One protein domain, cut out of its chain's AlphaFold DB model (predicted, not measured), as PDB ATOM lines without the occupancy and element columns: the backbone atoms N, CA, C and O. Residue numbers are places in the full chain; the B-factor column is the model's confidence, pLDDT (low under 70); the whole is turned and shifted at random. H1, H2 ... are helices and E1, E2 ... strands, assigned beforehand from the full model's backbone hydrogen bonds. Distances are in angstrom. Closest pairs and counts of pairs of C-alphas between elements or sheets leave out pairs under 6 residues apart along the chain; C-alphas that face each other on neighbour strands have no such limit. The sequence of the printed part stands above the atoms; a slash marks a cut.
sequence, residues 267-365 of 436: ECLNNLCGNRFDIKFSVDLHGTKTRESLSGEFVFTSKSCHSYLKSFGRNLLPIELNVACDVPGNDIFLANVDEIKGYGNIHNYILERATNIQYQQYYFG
ATOM      1  N   GLU A 267     -63.059  -8.698 -37.953       96.31
ATOM      2  CA  GLU A 267     -61.790  -8.071 -37.589       96.31
ATOM      3  C   GLU A 267     -61.128  -7.362 -38.776       96.31
ATOM      4  O   GLU A 267     -60.518  -6.307 -38.604       96.31
ATOM      5  N   CYS A 268     -61.307  -7.894 -39.986       97.75
ATOM      6  CA  CYS A 268     -60.793  -7.302 -41.214       97.75
ATOM      7  C   CYS A 268     -61.588  -6.051 -41.603       97.75
ATOM      8  O   CYS A 268     -60.990  -5.027 -41.934       97.75
ATOM      9  N   LEU A 269     -62.922  -6.083 -41.479       97.88
ATOM     10  CA  LEU A 269     -63.750  -4.891 -41.679       97.88
ATOM     11  C   LEU A 269     -63.420  -3.808 -40.648       97.88
ATOM     12  O   LEU A 269     -63.307  -2.637 -41.008       97.88
ATOM     13  N   ASN A 270     -63.227  -4.177 -39.378       96.88
ATOM     14  CA  ASN A 270     -62.849  -3.199 -38.360       96.88
ATOM     15  C   ASN A 270     -61.474  -2.587 -38.655       96.88
ATOM     16  O   ASN A 270     -61.325  -1.370 -38.566       96.88
ATOM     17  N   ASN A 271     -60.501  -3.407 -39.072       96.50
ATOM     18  CA  ASN A 271     -59.175  -2.944 -39.478       96.50
ATOM     19  C   ASN A 271     -59.255  -1.933 -40.629       96.50
ATOM     20  O   ASN A 271     -58.708  -0.835 -40.508       96.50
ATOM     21  N   LEU A 272     -60.027  -2.248 -41.674       96.75
ATOM     22  CA  LEU A 272     -60.301  -1.348 -42.798       96.75
ATOM     23  C   LEU A 272     -60.937  -0.024 -42.340       96.75
ATOM     24  O   LEU A 272     -60.677   1.035 -42.907       96.75
ATOM     25  N   CYS A 273     -61.742  -0.064 -41.280       96.88
ATOM     26  CA  CYS A 273     -62.374   1.110 -40.681       96.88
ATOM     27  C   CYS A 273     -61.472   1.867 -39.685       96.88
ATOM     28  O   CYS A 273     -61.959   2.771 -38.999       96.88
ATOM     29  N   GLY A 274     -60.185   1.519 -39.577       96.19
ATOM     30  CA  GLY A 274     -59.244   2.131 -38.633       96.19
ATOM     31  C   GLY A 274     -59.438   1.675 -37.184       96.19
ATOM     32  O   GLY A 274     -59.121   2.423 -36.264       96.19
ATOM     33  N   ASN A 275     -59.982   0.472 -36.976       96.19
ATOM     34  CA  ASN A 275     -60.318  -0.120 -35.675       96.19
ATOM     35  C   ASN A 275     -61.231   0.763 -34.807       96.19
ATOM     36  O   ASN A 275     -61.118   0.782 -33.583       96.19
ATOM     37  N   ARG A 276     -62.130   1.528 -35.439       95.81
ATOM     38  CA  ARG A 276     -62.981   2.509 -34.745       95.81
ATOM     39  C   ARG A 276     -64.220   1.918 -34.072       95.81
ATOM     40  O   ARG A 276     -64.918   2.639 -33.359       95.81
ATOM     41  N   PHE A 277     -64.530   0.648 -34.316       94.31
ATOM     42  CA  PHE A 277     -65.674  -0.023 -33.708       94.31
ATOM     43  C   PHE A 277     -65.211  -0.888 -32.533       94.31
ATOM     44  O   PHE A 277     -64.683  -1.979 -32.728       94.31
ATOM     45  N   ASP A 278     -65.438  -0.402 -31.310       92.94
ATOM     46  CA  ASP A 278     -65.165  -1.125 -30.056       92.94
ATOM     47  C   ASP A 278     -66.381  -1.960 -29.612       92.94
ATOM     48  O   ASP A 278     -66.886  -1.861 -28.497       92.94
ATOM     49  N   ILE A 279     -66.939  -2.723 -30.553       92.31
ATOM     50  CA  ILE A 279     -68.093  -3.601 -30.338       92.31
ATOM     51  C   ILE A 279     -67.873  -4.910 -31.092       92.31
ATOM     52  O   ILE A 279     -67.257  -4.931 -32.158       92.31
ATOM     53  N   LYS A 280     -68.403  -6.017 -30.567       94.50
ATOM     54  CA  LYS A 280     -68.377  -7.303 -31.270       94.50
ATOM     55  C   LYS A 280     -69.525  -7.364 -32.275       94.50
ATOM     56  O   LYS A 280     -70.688  -7.295 -31.877       94.50
ATOM     57  N   PHE A 281     -69.198  -7.544 -33.551       97.12
ATOM     58  CA  PHE A 281     -70.185  -7.612 -34.625       97.12
ATOM     59  C   PHE A 281     -69.928  -8.753 -35.611       97.12
ATOM     60  O   PHE A 281     -68.810  -9.246 -35.735       97.12
ATOM     61  N   SER A 282     -70.975  -9.134 -36.340       97.31
ATOM     62  CA  SER A 282     -70.891  -9.897 -37.588       97.31
ATOM     63  C   SER A 282     -70.963  -8.991 -38.816       97.31
ATOM     64  O   SER A 282     -71.404  -7.843 -38.736       97.31
ATOM     65  N   VAL A 283     -70.577  -9.530 -39.968       98.12
ATOM     66  CA  VAL A 283     -70.680  -8.865 -41.275       98.12
ATOM     67  C   VAL A 283     -71.648  -9.654 -42.159       98.12
ATOM     68  O   VAL A 283     -71.533 -10.873 -42.252       98.12
ATOM     69  N   ASP A 284     -72.635  -8.973 -42.732       97.81
ATOM     70  CA  ASP A 284     -73.691  -9.498 -43.613       97.81
ATOM     71  C   ASP A 284     -74.090  -8.414 -44.637       97.81
ATOM     72  O   ASP A 284     -75.263  -8.054 -44.806       97.81
ATOM     73  N   LEU A 285     -73.096  -7.807 -45.293       97.81
ATOM     74  CA  LEU A 285     -73.307  -6.703 -46.231       97.81
ATOM     75  C   LEU A 285     -74.064  -7.158 -47.481       97.81
ATOM     76  O   LEU A 285     -74.855  -6.383 -48.030       97.81
ATOM     77  N   HIS A 286     -73.921  -8.415 -47.890       95.62
ATOM     78  CA  HIS A 286     -74.704  -9.041 -48.951       95.62
ATOM     79  C   HIS A 286     -76.056  -9.595 -48.471       95.62
ATOM     80  O   HIS A 286     -76.893  -9.927 -49.314       95.62
ATOM     81  N   GLY A 287     -76.330  -9.611 -47.163       95.44
ATOM     82  CA  GLY A 287     -77.640  -9.945 -46.597       95.44
ATOM     83  C   GLY A 287     -78.028 -11.419 -46.722       95.44
ATOM     84  O   GLY A 287     -79.219 -11.735 -46.777       95.44
ATOM     85  N   THR A 288     -77.063 -12.322 -46.835       95.25
ATOM     86  CA  THR A 288     -77.296 -13.743 -47.134       95.25
ATOM     87  C   THR A 288     -77.351 -14.617 -45.884       95.25
ATOM     88  O   THR A 288     -77.922 -15.709 -45.934       95.25
ATOM     89  N   LYS A 289     -76.822 -14.143 -44.751       94.94
ATOM     90  CA  LYS A 289     -76.733 -14.905 -43.496       94.94
ATOM     91  C   LYS A 289     -78.069 -14.990 -42.772       94.94
ATOM     92  O   LYS A 289     -78.814 -14.014 -42.720       94.94
ATOM     93  N   THR A 290     -78.399 -16.133 -42.178       91.75
ATOM     94  CA  THR A 290     -79.582 -16.241 -41.309       91.75
ATOM     95  C   THR A 290     -79.298 -15.693 -39.911       91.75
ATOM     96  O   THR A 290     -78.135 -15.564 -39.527       91.75
ATOM     97  N   ARG A 291     -80.343 -15.393 -39.125       89.44
ATOM     98  CA  ARG A 291     -80.207 -14.906 -37.739       89.44
ATOM     99  C   ARG A 291     -79.309 -15.807 -36.889       89.44
ATOM    100  O   ARG A 291     -78.543 -15.294 -36.078       89.44
ATOM    101  N   GLU A 292     -79.410 -17.115 -37.092       88.75
ATOM    102  CA  GLU A 292     -78.703 -18.158 -36.348       88.75
ATOM    103  C   GLU A 292     -77.229 -18.274 -36.755       88.75
ATOM    104  O   GLU A 292     -76.399 -18.664 -35.941       88.75
ATOM    105  N   SER A 293     -76.895 -17.904 -37.996       89.56
ATOM    106  CA  SER A 293     -75.512 -17.893 -38.499       89.56
ATOM    107  C   SER A 293     -74.724 -16.634 -38.099       89.56
ATOM    108  O   SER A 293     -73.513 -16.558 -38.305       89.56
ATOM    109  N   LEU A 294     -75.397 -15.623 -37.537       93.00
ATOM    110  CA  LEU A 294     -74.758 -14.392 -37.080       93.00
ATOM    111  C   LEU A 294     -74.166 -14.580 -35.683       93.00
ATOM    112  O   LEU A 294     -74.830 -15.030 -34.751       93.00
ATOM    113  N   SER A 295     -72.910 -14.171 -35.530       86.38
ATOM    114  CA  SER A 295     -72.182 -14.181 -34.263       86.38
ATOM    115  C   SER A 295     -72.147 -12.790 -33.609       86.38
ATOM    116  O   SER A 295     -72.037 -11.766 -34.285       86.38
ATOM    117  N   GLY A 296     -72.182 -12.742 -32.277       85.81
ATOM    118  CA  GLY A 296     -72.145 -11.478 -31.531       85.81
ATOM    119  C   GLY A 296     -73.502 -10.774 -31.416       85.81
ATOM    120  O   GLY A 296     -74.535 -11.302 -31.816       85.81
ATOM    121  N   GLU A 297     -73.483  -9.594 -30.795       94.25
ATOM    122  CA  GLU A 297     -74.688  -8.809 -30.483       94.25
ATOM    123  C   GLU A 297     -75.082  -7.859 -31.620       94.25
ATOM    124  O   GLU A 297     -76.262  -7.560 -31.804       94.25
ATOM    125  N   PHE A 298     -74.106  -7.419 -32.416       97.88
ATOM    126  CA  PHE A 298     -74.311  -6.470 -33.504       97.88
ATOM    127  C   PHE A 298     -73.997  -7.084 -34.867       97.88
ATOM    128  O   PHE A 298     -73.262  -8.064 -34.983       97.88
ATOM    129  N   VAL A 299     -74.535  -6.489 -35.927       98.38
ATOM    130  CA  VAL A 299     -74.214  -6.860 -37.304       98.38
ATOM    131  C   VAL A 299     -74.153  -5.621 -38.191       98.38
ATOM    132  O   VAL A 299     -74.976  -4.716 -38.049       98.38
ATOM    133  N   PHE A 300     -73.201  -5.600 -39.122       98.56
ATOM    134  CA  PHE A 300     -73.300  -4.770 -40.317       98.56
ATOM    135  C   PHE A 300     -74.106  -5.523 -41.366       98.56
ATOM    136  O   PHE A 300     -73.624  -6.510 -41.913       98.56
ATOM    137  N   THR A 301     -75.327  -5.080 -41.637       98.19
ATOM    138  CA  THR A 301     -76.217  -5.742 -42.590       98.19
ATOM    139  C   THR A 301     -76.913  -4.741 -43.490       98.19
ATOM    140  O   THR A 301     -77.167  -3.600 -43.127       98.19
ATOM    141  N   SER A 302     -77.255  -5.185 -44.684       96.69
ATOM    142  CA  SER A 302     -78.125  -4.469 -45.626       96.69
ATOM    143  C   SER A 302     -79.577  -4.956 -45.566       96.69
ATOM    144  O   SER A 302     -80.412  -4.581 -46.394       96.69
ATOM    145  N   LYS A 303     -79.894  -5.842 -44.614       96.38
ATOM    146  CA  LYS A 303     -81.273  -6.200 -44.287       96.38
ATOM    147  C   LYS A 303     -81.964  -5.030 -43.603       96.38
ATOM    148  O   LYS A 303     -81.347  -4.247 -42.891       96.38
ATOM    149  N   SER A 304     -83.272  -4.931 -43.801       95.44
ATOM    150  CA  SER A 304     -84.081  -3.922 -43.125       95.44
ATOM    151  C   SER A 304     -84.075  -4.151 -41.612       95.44
ATOM    152  O   SER A 304     -84.335  -5.265 -41.163       95.44
ATOM    153  N   CYS A 305     -83.878  -3.090 -40.832       97.00
ATOM    154  CA  CYS A 305     -83.907  -3.139 -39.368       97.00
ATOM    155  C   CYS A 305     -85.074  -2.313 -38.795       97.00
ATOM    156  O   CYS A 305     -85.593  -1.403 -39.455       97.00
ATOM    157  N   HIS A 306     -85.537  -2.657 -37.591       97.50
ATOM    158  CA  HIS A 306     -86.485  -1.859 -36.806       97.50
ATOM    159  C   HIS A 306     -85.804  -0.616 -36.224       97.50
ATOM    160  O   HIS A 306     -86.336   0.487 -36.361       97.50
ATOM    161  N   SER A 307     -84.602  -0.786 -35.678       97.62
ATOM    162  CA  SER A 307     -83.700   0.286 -35.261       97.62
ATOM    163  C   SER A 307     -82.240  -0.056 -35.594       97.62
ATOM    164  O   SER A 307     -81.910  -1.199 -35.909       97.62
ATOM    165  N   TYR A 308     -81.364   0.950 -35.592       98.00
ATOM    166  CA  TYR A 308     -79.936   0.794 -35.870       98.00
ATOM    167  C   TYR A 308     -79.115   1.837 -35.104       98.00
ATOM    168  O   TYR A 308     -79.613   2.911 -34.767       98.00
ATOM    169  N   LEU A 309     -77.841   1.529 -34.853       97.50
ATOM    170  CA  LEU A 309     -76.872   2.441 -34.239       97.50
ATOM    171  C   LEU A 309     -76.288   3.424 -35.256       97.50
ATOM    172  O   LEU A 309     -76.090   4.601 -34.956       97.50
ATOM    173  N   LYS A 310     -75.967   2.925 -36.453       98.06
ATOM    174  CA  LYS A 310     -75.416   3.704 -37.569       98.06
ATOM    175  C   LYS A 310     -75.996   3.203 -38.884       98.06
ATOM    176  O   LYS A 310     -76.322   2.022 -38.999       98.06
ATOM    177  N   SER A 311     -76.074   4.091 -39.864       98.50
ATOM    178  CA  SER A 311     -76.438   3.763 -41.236       98.50
ATOM    179  C   SER A 311     -75.422   4.329 -42.223       98.50
ATOM    180  O   SER A 311     -74.759   5.332 -41.951       98.50
ATOM    181  N   PHE A 312     -75.296   3.646 -43.354       98.62
ATOM    182  CA  PHE A 312     -74.392   3.970 -44.447       98.62
ATOM    183  C   PHE A 312     -75.129   3.809 -45.780       98.62
ATOM    184  O   PHE A 312     -76.113   3.069 -45.885       98.62
ATOM    185  N   GLY A 313     -74.663   4.516 -46.803       98.12
ATOM    186  CA  GLY A 313     -75.156   4.375 -48.171       98.12
ATOM    187  C   GLY A 313     -74.577   3.157 -48.883       98.12
ATOM    188  O   GLY A 313     -73.726   2.453 -48.350       98.12
ATOM    189  N   ARG A 314     -75.017   2.929 -50.121       96.31
ATOM    190  CA  ARG A 314     -74.440   1.926 -51.030       96.31
ATOM    191  C   ARG A 314     -74.051   2.583 -52.357       96.31
ATOM    192  O   ARG A 314     -74.774   2.483 -53.345       96.31
ATOM    193  N   ASN A 315     -72.917   3.285 -52.350       95.56
ATOM    194  CA  ASN A 315     -72.417   4.102 -53.463       95.56
ATOM    195  C   ASN A 315     -70.980   3.758 -53.904       95.56
ATOM    196  O   ASN A 315     -70.626   4.031 -55.047       95.56
ATOM    197  N   LEU A 316     -70.147   3.181 -53.029       96.75
ATOM    198  CA  LEU A 316     -68.764   2.781 -53.334       96.75
ATOM    199  C   LEU A 316     -68.645   1.272 -53.524       96.75
ATOM    200  O   LEU A 316     -69.216   0.533 -52.735       96.75
ATOM    201  N   LEU A 317     -67.857   0.834 -54.510       94.44
ATOM    202  CA  LEU A 317     -67.500  -0.569 -54.733       94.44
ATOM    203  C   LEU A 317     -66.031  -0.827 -54.336       94.44
ATOM    204  O   LEU A 317     -65.181  -0.015 -54.703       94.44
ATOM    205  N   PRO A 318     -65.713  -1.958 -53.677       95.94
ATOM    206  CA  PRO A 318     -66.654  -2.967 -53.185       95.94
ATOM    207  C   PRO A 318     -67.443  -2.469 -51.956       95.94
ATOM    208  O   PRO A 318     -67.171  -1.392 -51.420       95.94
ATOM    209  N   ILE A 319     -68.496  -3.200 -51.570       97.19
ATOM    210  CA  ILE A 319     -69.554  -2.708 -50.665       97.19
ATOM    211  C   ILE A 319     -69.036  -2.289 -49.279       97.19
ATOM    212  O   ILE A 319     -69.578  -1.356 -48.680       97.19
ATOM    213  N   GLU A 320     -67.958  -2.910 -48.813       98.12
ATOM    214  CA  GLU A 320     -67.248  -2.635 -47.565       98.12
ATOM    215  C   GLU A 320     -66.779  -1.178 -47.475       98.12
ATOM    216  O   GLU A 320     -66.809  -0.585 -46.393       98.12
ATOM    217  N   LEU A 321     -66.403  -0.565 -48.608       98.00
ATOM    218  CA  LEU A 321     -65.918   0.817 -48.641       98.00
ATOM    219  C   LEU A 321     -66.977   1.826 -48.198       98.00
ATOM    220  O   LEU A 321     -66.632   2.898 -47.706       98.00
ATOM    221  N   ASN A 322     -68.264   1.491 -48.311       98.44
ATOM    222  CA  ASN A 322     -69.320   2.364 -47.805       98.44
ATOM    223  C   ASN A 322     -69.271   2.506 -46.285       98.44
ATOM    224  O   ASN A 322     -69.483   3.600 -45.762       98.44
ATOM    225  N   VAL A 323     -68.957   1.411 -45.588       98.38
ATOM    226  CA  VAL A 323     -68.735   1.431 -44.144       98.38
ATOM    227  C   VAL A 323     -67.397   2.104 -43.861       98.38
ATOM    228  O   VAL A 323     -67.355   3.071 -43.109       98.38
ATOM    229  N   ALA A 324     -66.313   1.669 -44.511       97.81
ATOM    230  CA  ALA A 324     -64.968   2.185 -44.250       97.81
ATOM    231  C   ALA A 324     -64.860   3.710 -44.394       97.81
ATOM    232  O   ALA A 324     -64.292   4.364 -43.516       97.81
ATOM    233  N   CYS A 325     -65.466   4.270 -45.442       98.12
ATOM    234  CA  CYS A 325     -65.423   5.694 -45.770       98.12
ATOM    235  C   CYS A 325     -66.586   6.518 -45.187       98.12
ATOM    236  O   CYS A 325     -66.749   7.668 -45.591       98.12
ATOM    237  N   ASP A 326     -67.396   5.956 -44.278       97.69
ATOM    238  CA  ASP A 326     -68.558   6.629 -43.666       97.69
ATOM    239  C   ASP A 326     -69.501   7.264 -44.712       97.69
ATOM    240  O   ASP A 326     -69.969   8.397 -44.569       97.69
ATOM    241  N   VAL A 327     -69.778   6.534 -45.798       98.50
ATOM    242  CA  VAL A 327     -70.640   7.025 -46.880       98.50
ATOM    243  C   VAL A 327     -72.054   7.231 -46.330       98.50
ATOM    244  O   VAL A 327     -72.661   6.265 -45.867       98.50
ATOM    245  N   PRO A 328     -72.630   8.445 -46.397       98.25
ATOM    246  CA  PRO A 328     -73.954   8.699 -45.843       98.25
ATOM    247  C   PRO A 328     -75.047   7.998 -46.661       98.25
ATOM    248  O   PRO A 328     -75.024   8.011 -47.893       98.25
ATOM    249  N   GLY A 329     -76.031   7.414 -45.977       97.50
ATOM    250  CA  GLY A 329     -77.195   6.786 -46.601       97.50
ATOM    251  C   GLY A 329     -77.927   5.830 -45.659       97.50
ATOM    252  O   GLY A 329     -77.647   5.800 -44.465       97.50
ATOM    253  N   ASN A 330     -78.893   5.083 -46.196       97.19
ATOM    254  CA  ASN A 330     -79.774   4.189 -45.433       97.19
ATOM    255  C   ASN A 330     -79.908   2.822 -46.123       97.19
ATOM    256  O   ASN A 330     -81.012   2.300 -46.265       97.19
ATOM    257  N   ASP A 331     -78.788   2.279 -46.594       97.25
ATOM    258  CA  ASP A 331     -78.727   1.016 -47.339       97.25
ATOM    259  C   ASP A 331     -78.027  -0.100 -46.552       97.25
ATOM    260  O   ASP A 331     -78.290  -1.282 -46.773       97.25
ATOM    261  N   ILE A 332     -77.120   0.276 -45.648       98.44
ATOM    262  CA  ILE A 332     -76.357  -0.613 -44.771       98.44
ATOM    263  C   ILE A 332     -76.508  -0.092 -43.346       98.44
ATOM    264  O   ILE A 332     -76.439   1.112 -43.107       98.44
ATOM    265  N   PHE A 333     -76.684  -0.991 -42.391       98.56
ATOM    266  CA  PHE A 333     -76.971  -0.676 -41.002       98.56
ATOM    267  C   PHE A 333     -76.021  -1.430 -40.087       98.56
ATOM    268  O   PHE A 333     -75.806  -2.627 -40.260       98.56
ATOM    269  N   LEU A 334     -75.501  -0.736 -39.081       98.50
ATOM    270  CA  LEU A 334     -74.979  -1.365 -37.879       98.50
ATOM    271  C   LEU A 334     -76.128  -1.450 -36.874       98.50
ATOM    272  O   LEU A 334     -76.540  -0.421 -36.335       98.50
ATOM    273  N   ALA A 335     -76.651  -2.645 -36.630       98.06
ATOM    274  CA  ALA A 335     -77.815  -2.856 -35.769       98.06
ATOM    275  C   ALA A 335     -77.572  -3.988 -34.769       98.06
ATOM    276  O   ALA A 335     -76.731  -4.857 -35.006       98.06
ATOM    277  N   ASN A 336     -78.312  -3.979 -33.653       97.50
ATOM    278  CA  ASN A 336     -78.417  -5.170 -32.813       97.50
ATOM    279  C   ASN A 336     -79.083  -6.276 -33.644       97.50
ATOM    280  O   ASN A 336     -79.998  -6.004 -34.424       97.50
ATOM    281  N   VAL A 337     -78.605  -7.511 -33.525       96.44
ATOM    282  CA  VAL A 337     -79.067  -8.591 -34.396       96.44
ATOM    283  C   VAL A 337     -80.561  -8.922 -34.180       96.44
ATOM    284  O   VAL A 337     -81.228  -9.368 -35.114       96.44
ATOM    285  N   ASP A 338     -81.130  -8.629 -33.005       95.25
ATOM    286  CA  ASP A 338     -82.573  -8.772 -32.731       95.25
ATOM    287  C   ASP A 338     -83.448  -7.723 -33.436       95.25
ATOM    288  O   ASP A 338     -84.652  -7.915 -33.591       95.25
ATOM    289  N   GLU A 339     -82.851  -6.638 -33.931       96.88
ATOM    290  CA  GLU A 339     -83.567  -5.571 -34.636       96.88
ATOM    291  C   GLU A 339     -83.722  -5.854 -36.138       96.88
ATOM    292  O   GLU A 339     -84.376  -5.086 -36.850       96.88
ATOM    293  N   ILE A 340     -83.137  -6.941 -36.652       96.44
ATOM    294  CA  ILE A 340     -83.277  -7.341 -38.056       96.44
ATOM    295  C   ILE A 340     -84.717  -7.779 -38.316       96.44
ATOM    296  O   ILE A 340     -85.236  -8.702 -37.689       96.44
ATOM    297  N   LYS A 341     -85.365  -7.152 -39.301       95.56
ATOM    298  CA  LYS A 341     -86.712  -7.540 -39.722       95.56
ATOM    299  C   LYS A 341     -86.684  -8.918 -40.374       95.56
ATOM    300  O   LYS A 341     -85.776  -9.250 -41.139       95.56
ATOM    301  N   GLY A 342     -87.739  -9.693 -40.133       89.12
ATOM    302  CA  GLY A 342     -87.941 -10.975 -40.800       89.12
ATOM    303  C   GLY A 342     -87.964 -10.828 -42.326       89.12
ATOM    304  O   GLY A 342     -88.588  -9.917 -42.867       89.12
ATOM    305  N   TYR A 343     -87.291 -11.751 -43.010       86.00
ATOM    306  CA  TYR A 343     -87.136 -11.787 -44.472       86.00
ATOM    307  C   TYR A 343     -87.847 -12.991 -45.117       86.00
ATOM    308  O   TYR A 343     -87.655 -13.274 -46.296       86.00
ATOM    309  N   GLY A 344     -88.673 -13.719 -44.355       89.25
ATOM    310  CA  GLY A 344     -89.366 -14.915 -44.836       89.25
ATOM    311  C   GLY A 344     -88.389 -16.006 -45.284       89.25
ATOM    312  O   GLY A 344     -87.415 -16.306 -44.595       89.25
ATOM    313  N   ASN A 345     -88.649 -16.614 -46.444       90.38
ATOM    314  CA  ASN A 345     -87.748 -17.606 -47.021       90.38
ATOM    315  C   ASN A 345     -86.478 -16.926 -47.568       90.38
ATOM    316  O   ASN A 345     -86.543 -16.179 -48.542       90.38
ATOM    317  N   ILE A 346     -85.320 -17.232 -46.976       90.50
ATOM    318  CA  ILE A 346     -84.032 -16.609 -47.323       90.50
ATOM    319  C   ILE A 346     -83.638 -16.782 -48.799       90.50
ATOM    320  O   ILE A 346     -83.020 -15.894 -49.377       90.50
ATOM    321  N   HIS A 347     -84.023 -17.885 -49.445       87.00
ATOM    322  CA  HIS A 347     -83.708 -18.105 -50.856       87.00
ATOM    323  C   HIS A 347     -84.484 -17.143 -51.760       87.00
ATOM    324  O   HIS A 347     -83.893 -16.514 -52.635       87.00
ATOM    325  N   ASN A 348     -85.783 -16.979 -51.500       87.56
ATOM    326  CA  ASN A 348     -86.602 -16.003 -52.217       87.56
ATOM    327  C   ASN A 348     -86.115 -14.580 -51.938       87.56
ATOM    328  O   ASN A 348     -85.974 -13.801 -52.872       87.56
ATOM    329  N   TYR A 349     -85.757 -14.277 -50.684       92.19
ATOM    330  CA  TYR A 349     -85.179 -12.985 -50.320       92.19
ATOM    331  C   TYR A 349     -83.919 -12.660 -51.139       92.19
ATOM    332  O   TYR A 349     -83.815 -11.566 -51.691       92.19
ATOM    333  N   ILE A 350     -82.975 -13.601 -51.259       91.50
ATOM    334  CA  ILE A 350     -81.744 -13.406 -52.043       91.50
ATOM    335  C   ILE A 350     -82.073 -13.179 -53.527       91.50
ATOM    336  O   ILE A 350     -81.523 -12.264 -54.139       91.50
ATOM    337  N   LEU A 351     -82.994 -13.962 -54.101       87.31
ATOM    338  CA  LEU A 351     -83.412 -13.824 -55.503       87.31
ATOM    339  C   LEU A 351     -84.097 -12.478 -55.790       87.31
ATOM    340  O   LEU A 351     -83.742 -11.783 -56.745       87.31
ATOM    341  N   GLU A 352     -85.061 -12.087 -54.957       88.75
ATOM    342  CA  GLU A 352     -85.769 -10.805 -55.064       88.75
ATOM    343  C   GLU A 352     -84.804  -9.627 -54.919       88.75
ATOM    344  O   GLU A 352     -84.884  -8.636 -55.644       88.75
ATOM    345  N   ARG A 353     -83.845  -9.745 -54.003       89.69
ATOM    346  CA  ARG A 353     -82.822  -8.732 -53.777       89.69
ATOM    347  C   ARG A 353     -81.873  -8.607 -54.964       89.69
ATOM    348  O   ARG A 353     -81.625  -7.491 -55.409       89.69
ATOM    349  N   ALA A 354     -81.371  -9.720 -55.495       87.25
ATOM    350  CA  ALA A 354     -80.475  -9.705 -56.647       87.25
ATOM    351  C   ALA A 354     -81.146  -9.095 -57.890       87.25
ATOM    352  O   ALA A 354     -80.476  -8.445 -58.686       87.25
ATOM    353  N   THR A 355     -82.467  -9.239 -58.031       83.81
ATOM    354  CA  THR A 355     -83.253  -8.665 -59.142       83.81
ATOM    355  C   THR A 355     -83.827  -7.272 -58.851       83.81
ATOM    356  O   THR A 355     -84.393  -6.635 -59.740       83.81
ATOM    357  N   ASN A 356     -83.654  -6.742 -57.638       87.62
ATOM    358  CA  ASN A 356     -84.158  -5.426 -57.256       87.62
ATOM    359  C   ASN A 356     -83.434  -4.289 -58.002       87.62
ATOM    360  O   ASN A 356     -82.211  -4.315 -58.152       87.62
ATOM    361  N   ILE A 357     -84.177  -3.243 -58.390       86.25
ATOM    362  CA  ILE A 357     -83.649  -2.097 -59.150       86.25
ATOM    363  C   ILE A 357     -82.399  -1.481 -58.531       86.25
ATOM    364  O   ILE A 357     -81.459  -1.167 -59.252       86.25
ATOM    365  N   GLN A 358     -82.360  -1.333 -57.208       90.12
ATOM    366  CA  GLN A 358     -81.259  -0.650 -56.544       90.12
ATOM    367  C   GLN A 358     -79.976  -1.489 -56.590       90.12
ATOM    368  O   GLN A 358     -78.884  -0.937 -56.682       90.12
ATOM    369  N   TYR A 359     -80.100  -2.819 -56.554       90.69
ATOM    370  CA  TYR A 359     -78.974  -3.744 -56.714       90.69
ATOM    371  C   TYR A 359     -78.546  -3.836 -58.175       90.69
ATOM    372  O   TYR A 359     -77.353  -3.840 -58.462       90.69
ATOM    373  N   GLN A 360     -79.509  -3.833 -59.098       89.06
ATOM    374  CA  GLN A 360     -79.250  -3.815 -60.536       89.06
ATOM    375  C   GLN A 360     -78.505  -2.546 -60.970       89.06
ATOM    376  O   GLN A 360     -77.513  -2.617 -61.693       89.06
ATOM    377  N   GLN A 361     -78.926  -1.390 -60.464       89.94
ATOM    378  CA  GLN A 361     -78.244  -0.112 -60.664       89.94
ATOM    379  C   GLN A 361     -76.835  -0.126 -60.074       89.94
ATOM    380  O   GLN A 361     -75.886   0.254 -60.750       89.94
ATOM    381  N   TYR A 362     -76.697  -0.592 -58.834       92.88
ATOM    382  CA  TYR A 362     -75.429  -0.536 -58.115       92.88
ATOM    383  C   TYR A 362     -74.368  -1.502 -58.668       92.88
ATOM    384  O   TYR A 362     -73.224  -1.103 -58.856       92.88
ATOM    385  N   TYR A 363     -74.732  -2.754 -58.962       91.12
ATOM    386  CA  TYR A 363     -73.772  -3.775 -59.404       91.12
ATOM    387  C   TYR A 363     -73.596  -3.857 -60.923       91.12
ATOM    388  O   TYR A 363     -72.539  -4.283 -61.383       91.12
ATOM    389  N   PHE A 364     -74.612  -3.476 -61.701       88.38
ATOM    390  CA  PHE A 364     -74.614  -3.660 -63.157       88.38
ATOM    391  C   PHE A 364     -74.812  -2.356 -63.939       88.38
ATOM    392  O   PHE A 364     -74.739  -2.370 -65.166       88.38
ATOM    393  N   GLY A 365     -75.054  -1.225 -63.264       86.75
ATOM    394  CA  GLY A 365     -75.298   0.058 -63.928       86.75
ATOM    395  C   GLY A 365     -76.617   0.110 -64.705       86.75
ATOM    396  O   GLY A 365     -76.772   0.954 -65.585       86.75
TER     397      GLY A 365
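This is residues 267 to 365 of the 436 residues of a protein of Geobacter sp. DSM 9736 (UniProt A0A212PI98). A small sheet of four short strands has the short helix H2 on one face, with H1 near its edge strand E1. Well away from H1, at the other end of the longest axis, H3 and H4 make a corner set off from the sheet, and loops make up much of the rest. The printed part has 99 residues, with four named helices and four named strands in the order H1 E1 E2 E3 H2 E4 H3 H4; the sheet runs E1 E2 E4 E3 and is mixed. The class is mixed, helices and strands, though under half of the residues are in named elements. The whole is compact, with a radius of gyration of the C-alphas of 13.0 A, and spans 34 by 31 by 21 A.

H1, residues 267 to 272, is on the sheet but only grazes it, with its residues 267 to 270. E1, residues 281 to 284, is an edge strand and the parallel neighbour of E2, residues 298 to 301, at 19 degrees; N 284 and O 300 are 2.8 A apart, within hydrogen-bond range. E3, residues 310 to 312, is the other edge strand and is apart from E2. H2, residues 320 to 324, is on the sheet at a height of 7.7 A. H1 and H2 only just touch, with 3 pairs of C-alphas within 8 A, the closest being those of Leu 272 and Ala 324 at 6.0 A. E4, residues 332 to 336, is antiparallel to E2 at 159 degrees, with N 333 and O 301 at 2.8 A, and antiparallel to E3 at 161 degrees, with N 312 and O 332 at 2.8 A. H3, residues 346 to 355, and H4, residues 357 to 364, are not on the sheet. They are close but not clearly touching: their closest C-alphas, of Arg 353 and Tyr 359, are 7.0 A apart, and their lines are only just about perpendicular at 73 degrees. In H1, H2, H3 and H4 every O i to N i+4 pair is within hydrogen-bond range.

H1 begins at C-alpha 267, (-61.790, -8.071, -37.589), and measures 8.6 A. E1 measures 9.8 A, E2 9.3 A, E3 7.0 A and H2 6.3 A. E4, the longest strand by residues, runs 13.0 A from C-alpha 332 at (-76.357, -0.613, -44.771). H3 measures 14.3 A, and H4 10.0 A, ending at C-alpha 364, (-74.614, -3.660, -63.157).

The two C-alphas farthest apart, of Gly 274 and Asn 345, are 35.7 A apart. The printed part has no cut. The link from E1 to E2, residues 285 to 297, is long, and that from H3 to H4 is tight. The mean pLDDT of the printed part is 94.4, and no printed residue is under 70.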